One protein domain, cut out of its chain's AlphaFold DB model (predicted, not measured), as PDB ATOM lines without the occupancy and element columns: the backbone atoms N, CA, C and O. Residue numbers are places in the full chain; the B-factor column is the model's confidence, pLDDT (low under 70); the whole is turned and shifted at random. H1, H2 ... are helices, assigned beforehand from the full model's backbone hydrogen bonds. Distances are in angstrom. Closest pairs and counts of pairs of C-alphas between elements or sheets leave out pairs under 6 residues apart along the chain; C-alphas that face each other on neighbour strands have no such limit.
ATOM      1  N   ALA A   2      48.844  61.905  46.445       45.34
ATOM      2  CA  ALA A   2      49.603  60.642  46.529       45.34
ATOM      3  C   ALA A   2      50.891  60.732  47.377       45.34
ATOM      4  O   ALA A   2      51.291  59.764  48.008       45.34
ATOM      5  N   GLU A   3      51.502  61.915  47.449       47.81
ATOM      6  CA  GLU A   3      52.754  62.151  48.180       47.81
ATOM      7  C   GLU A   3      52.605  62.226  49.711       47.81
ATOM      8  O   GLU A   3      53.584  62.088  50.441       47.81
ATOM      9  N   VAL A   4      51.376  62.399  50.207       48.81
ATOM     10  CA  VAL A   4      51.073  62.550  51.643       48.81
ATOM     11  C   VAL A   4      51.183  61.213  52.398       48.81
ATOM     12  O   VAL A   4      51.385  61.205  53.605       48.81
ATOM     13  N   LEU A   5      51.135  60.082  51.684       52.47
ATOM     14  CA  LEU A   5      51.174  58.723  52.241       52.47
ATOM     15  C   LEU A   5      52.485  57.975  51.958       52.47
ATOM     16  O   LEU A   5      52.487  56.749  51.928       52.47
ATOM     17  N   LYS A   6      53.606  58.662  51.709       52.81
ATOM     18  CA  LYS A   6      54.909  57.987  51.563       52.81
ATOM     19  C   LYS A   6      55.373  57.445  52.931       52.81
ATOM     20  O   LYS A   6      56.212  58.045  53.600       52.81
ATOM     21  N   THR A   7      54.775  56.347  53.384       52.78
ATOM     22  CA  THR A   7      55.221  55.518  54.511       52.78
ATOM     23  C   THR A   7      56.148  54.420  53.991       52.78
ATOM     24  O   THR A   7      56.034  54.015  52.837       52.78
ATOM     25  N   ARG A   8      57.089  53.947  54.821       53.19
ATOM     26  CA  ARG A   8      57.922  52.773  54.487       53.19
ATOM     27  C   ARG A   8      57.093  51.484  54.399       53.19
ATOM     28  O   ARG A   8      57.555  50.524  53.794       53.19
ATOM     29  N   ASP A   9      55.882  51.504  54.950       57.72
ATOM     30  CA  ASP A   9      54.982  50.359  55.030       57.72
ATOM     31  C   ASP A   9      54.079  50.273  53.797       57.72
ATOM     32  O   ASP A   9      53.515  51.278  53.345       57.72
ATOM     33  N   SER A  10      53.912  49.060  53.271       66.56
ATOM     34  CA  SER A  10      52.933  48.746  52.231       66.56
ATOM     35  C   SER A  10      51.518  48.823  52.814       66.56
ATOM     36  O   SER A  10      51.066  47.898  53.486       66.56
ATOM     37  N   LEU A  11      50.819  49.933  52.578       70.88
ATOM     38  CA  LEU A  11      49.431  50.120  53.009       70.88
ATOM     39  C   LEU A  11      48.449  49.469  52.027       70.88
ATOM     40  O   LEU A  11      48.636  49.554  50.810       70.88
ATOM     41  N   SER A  12      47.363  48.886  52.545       84.00
ATOM     42  CA  SER A  12      46.235  48.474  51.705       84.00
ATOM     43  C   SER A  12      45.546  49.704  51.082       84.00
ATOM     44  O   SER A  12      45.599  50.798  51.658       84.00
ATOM     45  N   PRO A  13      44.876  49.570  49.921       84.56
ATOM     46  CA  PRO A  13      44.153  50.682  49.299       84.56
ATOM     47  C   PRO A  13      43.090  51.300  50.220       84.56
ATOM     48  O   PRO A  13      42.955  52.523  50.275       84.56
ATOM     49  N   GLU A  14      42.388  50.462  50.985       85.62
ATOM     50  CA  GLU A  14      41.365  50.881  51.947       85.62
ATOM     51  C   GLU A  14      41.966  51.692  53.098       85.62
ATOM     52  O   GLU A  14      41.459  52.758  53.456       85.62
ATOM     53  N   GLU A  15      43.092  51.234  53.653       82.44
ATOM     54  CA  GLU A  15      43.758  51.952  54.732       82.44
ATOM     55  C   GLU A  15      44.357  53.273  54.238       82.44
ATOM     56  O   GLU A  15      44.230  54.299  54.907       82.44
ATOM     57  N   ALA A  16      44.940  53.290  53.039       82.06
ATOM     58  CA  ALA A  16      45.423  54.512  52.406       82.06
ATOM     59  C   ALA A  16      44.297  55.550  52.229       82.06
ATOM     60  O   ALA A  16      44.495  56.741  52.496       82.06
ATOM     61  N   GLU A  17      43.103  55.125  51.814       85.25
ATOM     62  CA  GLU A  17      41.949  56.017  51.703       85.25
ATOM     63  C   GLU A  17      41.474  56.518  53.074       85.25
ATOM     64  O   GLU A  17      41.233  57.718  53.238       85.25
ATOM     65  N   ARG A  18      41.415  55.637  54.083       85.81
ATOM     66  CA  ARG A  18      41.082  56.012  55.467       85.81
ATOM     67  C   ARG A  18      42.033  57.083  56.000       85.81
ATOM     68  O   ARG A  18      41.580  58.120  56.481       85.81
ATOM     69  N   ARG A  19      43.345  56.887  55.838       85.19
ATOM     70  CA  ARG A  19      44.358  57.859  56.280       85.19
ATOM     71  C   ARG A  19      44.225  59.197  55.556       85.19
ATOM     72  O   ARG A  19      44.326  60.248  56.182       85.19
ATOM     73  N   ARG A  20      43.916  59.188  54.252       81.50
ATOM     74  CA  ARG A  20      43.617  60.425  53.503       81.50
ATOM     75  C   ARG A  20      42.406  61.161  54.059       81.50
ATOM     76  O   ARG A  20      42.462  62.383  54.154       81.50
ATOM     77  N   LYS A  21      41.332  60.447  54.411       85.94
ATOM     78  CA  LYS A  21      40.132  61.052  55.010       85.94
ATOM     79  C   LYS A  21      40.457  61.702  56.356       85.94
ATOM     80  O   LYS A  21      40.076  62.852  56.550       85.94
ATOM     81  N   ASN A  22      41.231  61.029  57.209       85.12
ATOM     82  CA  ASN A  22      41.666  61.570  58.502       85.12
ATOM     83  C   ASN A  22      42.502  62.852  58.337       85.12
ATOM     84  O   ASN A  22      42.189  63.877  58.934       85.12
ATOM     85  N   ILE A  23      43.500  62.844  57.447       81.44
ATOM     86  CA  ILE A  23      44.344  64.027  57.185       81.44
ATOM     87  C   ILE A  23      43.524  65.176  56.581       81.44
ATOM     88  O   ILE A  23      43.712  66.342  56.926       81.44
ATOM     89  N   ALA A  24      42.596  64.865  55.673       81.50
ATOM     90  CA  ALA A  24      41.739  65.868  55.049       81.50
ATOM     91  C   ALA A  24      40.721  66.480  56.025       81.50
ATOM     92  O   ALA A  24      40.295  67.617  55.801       81.50
ATOM     93  N   ALA A  25      40.328  65.755  57.077       80.69
ATOM     94  CA  ALA A  25      39.462  66.269  58.135       80.69
ATOM     95  C   ALA A  25      40.167  67.354  58.966       80.69
ATOM     96  O   ALA A  25      39.552  68.370  59.276       80.69
ATOM     97  N   GLY A  26      41.469  67.195  59.226       75.00
ATOM     98  CA  GLY A  26      42.290  68.164  59.960       75.00
ATOM     99  C   GLY A  26      42.792  69.366  59.145       75.00
ATOM    100  O   GLY A  26      43.542  70.174  59.678       75.00
ATOM    101  N   ASN A  27      42.431  69.510  57.861       79.12
ATOM    102  CA  ASN A  27      42.936  70.598  57.011       79.12
ATOM    103  C   ASN A  27      42.189  71.933  57.258       79.12
ATOM    104  O   ASN A  27      41.055  72.081  56.785       79.12
ATOM    105  N   PRO A  28      42.829  72.957  57.859       76.94
ATOM    106  CA  PRO A  28      42.178  74.239  58.135       76.94
ATOM    107  C   PRO A  28      41.912  75.072  56.866       76.94
ATOM    108  O   PRO A  28      41.088  75.985  56.880       76.94
ATOM    109  N   PHE A  29      42.561  74.755  55.739       77.94
ATOM    110  CA  PHE A  29      42.442  75.502  54.480       77.94
ATOM    111  C   PHE A  29      41.434  74.906  53.495       77.94
ATOM    112  O   PHE A  29      41.281  75.418  52.383       77.94
ATOM    113  N   LYS A  30      40.701  73.859  53.897       78.69
ATOM    114  CA  LYS A  30      39.709  73.182  53.048       78.69
ATOM    115  C   LYS A  30      38.677  74.152  52.463       78.69
ATOM    116  O   LYS A  30      38.316  74.022  51.297       78.69
ATOM    117  N   LYS A  31      38.257  75.161  53.238       79.44
ATOM    118  CA  LYS A  31      37.323  76.217  52.800       79.44
ATOM    119  C   LYS A  31      37.827  76.999  51.580       79.44
ATOM    120  O   LYS A  31      37.020  77.464  50.784       79.44
ATOM    121  N   TYR A  32      39.142  77.125  51.429       82.75
ATOM    122  CA  TYR A  32      39.790  77.859  50.343       82.75
ATOM    123  C   TYR A  32      40.238  76.945  49.191       82.75
ATOM    124  O   TYR A  32      40.936  77.397  48.290       82.75
ATOM    125  N   GLY A  33      39.880  75.653  49.223       81.06
ATOM    126  CA  GLY A  33      40.278  74.678  48.202       81.06
ATOM    127  C   GLY A  33      41.771  74.328  48.211       81.06
ATOM    128  O   GLY A  33      42.256  73.709  47.267       81.06
ATOM    129  N   TYR A  34      42.507  74.708  49.261       78.62
ATOM    130  CA  TYR A  34      43.942  74.462  49.378       78.62
ATOM    131  C   TYR A  34      44.221  73.208  50.216       78.62
ATOM    132  O   TYR A  34      43.643  73.020  51.287       78.62
ATOM    133  N   TYR A  35      45.124  72.350  49.734       73.88
ATOM    134  CA  TYR A  35      45.478  71.070  50.359       73.88
ATOM    135  C   TYR A  35      46.991  70.982  50.588       73.88
ATOM    136  O   TYR A  35      47.694  70.316  49.818       73.88
ATOM    137  N   PRO A  36      47.511  71.665  51.623       75.38
ATOM    138  CA  PRO A  36      48.918  71.564  51.968       75.38
ATOM    139  C   PRO A  36      49.247  70.180  52.528       75.38
ATOM    140  O   PRO A  36      48.373  69.414  52.936       75.38
ATOM    141  N   LYS A  37      50.544  69.874  52.593       74.50
ATOM    142  CA  LYS A  37      51.031  68.740  53.374       74.50
ATOM    143  C   LYS A  37      50.808  69.051  54.857       74.50
ATOM    144  O   LYS A  37      51.557  69.827  55.441       74.50
ATOM    145  N   VAL A  38      49.763  68.468  55.437       73.44
ATOM    146  CA  VAL A  38      49.473  68.572  56.871       73.44
ATOM    147  C   VAL A  38      50.428  67.642  57.616       73.44
ATOM    148  O   VAL A  38      50.527  66.458  57.283       73.44
ATOM    149  N   ALA A  39      51.170  68.188  58.575       71.94
ATOM    150  CA  ALA A  39      51.962  67.386  59.494       71.94
ATOM    151  C   ALA A  39      51.005  66.765  60.515       71.94
ATOM    152  O   ALA A  39      50.357  67.484  61.264       71.94
ATOM    153  N   THR A  40      50.897  65.443  60.488       74.00
ATOM    154  CA  THR A  40      50.109  64.656  61.442       74.00
ATOM    155  C   THR A  40      51.045  63.689  62.143       74.00
ATOM    156  O   THR A  40      51.883  63.074  61.468       74.00
ATOM    157  N   LEU A  41      50.865  63.514  63.444       75.81
ATOM    158  CA  LEU A  41      51.652  62.632  64.301       75.81
ATOM    159  C   LEU A  41      51.616  61.181  63.781       75.81
ATOM    160  O   LEU A  41      52.640  60.532  63.580       75.81
ATOM    161  N   SER A  42      50.419  60.712  63.425       75.62
ATOM    162  CA  SER A  42      50.104  59.348  62.991       75.62
ATOM    163  C   SER A  42      50.206  59.105  61.489       75.62
ATOM    164  O   SER A  42      49.881  58.014  61.008       75.62
ATOM    165  N   LYS A  43      50.571  60.127  60.703       77.75
ATOM    166  CA  LYS A  43      50.440  60.100  59.229       77.75
ATOM    167  C   LYS A  43      49.024  59.680  58.789       77.75
ATOM    168  O   LYS A  43      48.860  58.954  57.805       77.75
ATOM    169  N   GLY A  44      48.009  60.091  59.552       77.31
ATOM    170  CA  GLY A  44      46.599  59.782  59.329       77.31
ATOM    171  C   GLY A  44      46.134  58.401  59.794       77.31
ATOM    172  O   GLY A  44      44.978  58.070  59.528       77.31
ATOM    173  N   LYS A  45      46.977  57.579  60.446       78.06
ATOM    174  CA  LYS A  45      46.558  56.266  60.986       78.06
ATOM    175  C   LYS A  45      45.377  56.427  61.948       78.06
ATOM    176  O   LYS A  45      44.404  55.686  61.823       78.06
ATOM    177  N   TYR A  46      45.425  57.449  62.800       78.38
ATOM    178  CA  TYR A  46      44.346  57.820  63.713       78.38
ATOM    179  C   TYR A  46      43.726  59.160  63.306       78.38
ATOM    180  O   TYR A  46      44.318  59.944  62.558       78.38
ATOM    181  N   LEU A  47      42.494  59.397  63.757       78.50
ATOM    182  CA  LEU A  47      41.852  60.697  63.618       78.50
ATOM    183  C   LEU A  47      42.427  61.622  64.695       78.50
ATOM    184  O   LEU A  47      42.047  61.535  65.859       78.50
ATOM    185  N   GLU A  48      43.367  62.474  64.301       73.06
ATOM    186  CA  GLU A  48      43.920  63.510  65.171       73.06
ATOM    187  C   GLU A  48      42.924  64.667  65.269       73.06
ATOM    188  O   GLU A  48      42.539  65.264  64.259       73.06
ATOM    189  N   PHE A  49      42.478  64.943  66.490       70.44
ATOM    190  CA  PHE A  49      41.610  66.062  66.816       70.44
ATOM    191  C   PHE A  49      42.432  67.127  67.545       70.44
ATOM    192  O   PHE A  49      43.178  66.820  68.473       70.44
ATOM    193  N   HIS A  50      42.285  68.373  67.114       66.31
ATOM    194  CA  HIS A  50      42.805  69.545  67.805       66.31
ATOM    195  C   HIS A  50      41.642  70.508  68.010       66.31
ATOM    196  O   HIS A  50      40.812  70.645  67.105       66.31
ATOM    197  N   ASP A  51      41.608  71.198  69.147       63.94
ATOM    198  CA  ASP A  51      40.617  72.243  69.386       63.94
ATOM    199  C   ASP A  51      40.763  73.345  68.326       63.94
ATOM    200  O   ASP A  51      41.767  74.053  68.244       63.94
TER     201      ASP A  51
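AT A GLANCE: This is residues 2 to 51 of the 304 residues of the protein "RHS repeat-associated core domain-containing protein" of Chryseobacterium gambrini (UniProt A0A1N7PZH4). With little regular structure, the domain is one helix, H2, with loops beside it and the short turn of H1 packed on its residues 16 to 20. The unnamed stretch of residues 26 to 51 runs on past the end of H2, where residues 29 to 34 stick out, then folds back beside H2. The printed part has 50 residues, with H1 then H2 and no named strand; it is all helix, with 17 residues in named elements. It is compact, radius of gyration of the C-alphas 10.9 A, and spans 31 by 21 by 17 A.

HOW THE PARTS SIT: H2, residues 13 to 25, touches H1, residues 2 to 5, with residues 16 to 20 alone; the closest C-alphas, of Leu 5 and Ala 16, are 7.1 A apart. In H2 every O i to N i+4 pair is within hydrogen-bond range; H1 is too short for such a pair, and its one O i to N i+3 pair is not within range.

IN THESE COORDINATES: H2 is 18.5 A long, from C-alpha 13 at (44.153, 50.682, 49.299) to C-alpha 25 at (39.462, 66.269, 58.135). H1 begins at C-alpha 2 (49.603, 60.642, 46.529) and is 6.2 A long.

THE WHOLE: The C-alphas of Ser 10 and Tyr 32, the two farthest apart, are 32.0 A apart. The printed part has no cut, and the link from H1 to H2 is short. pLDDT is under 70 at residues 2 to 10 and 50 to 51.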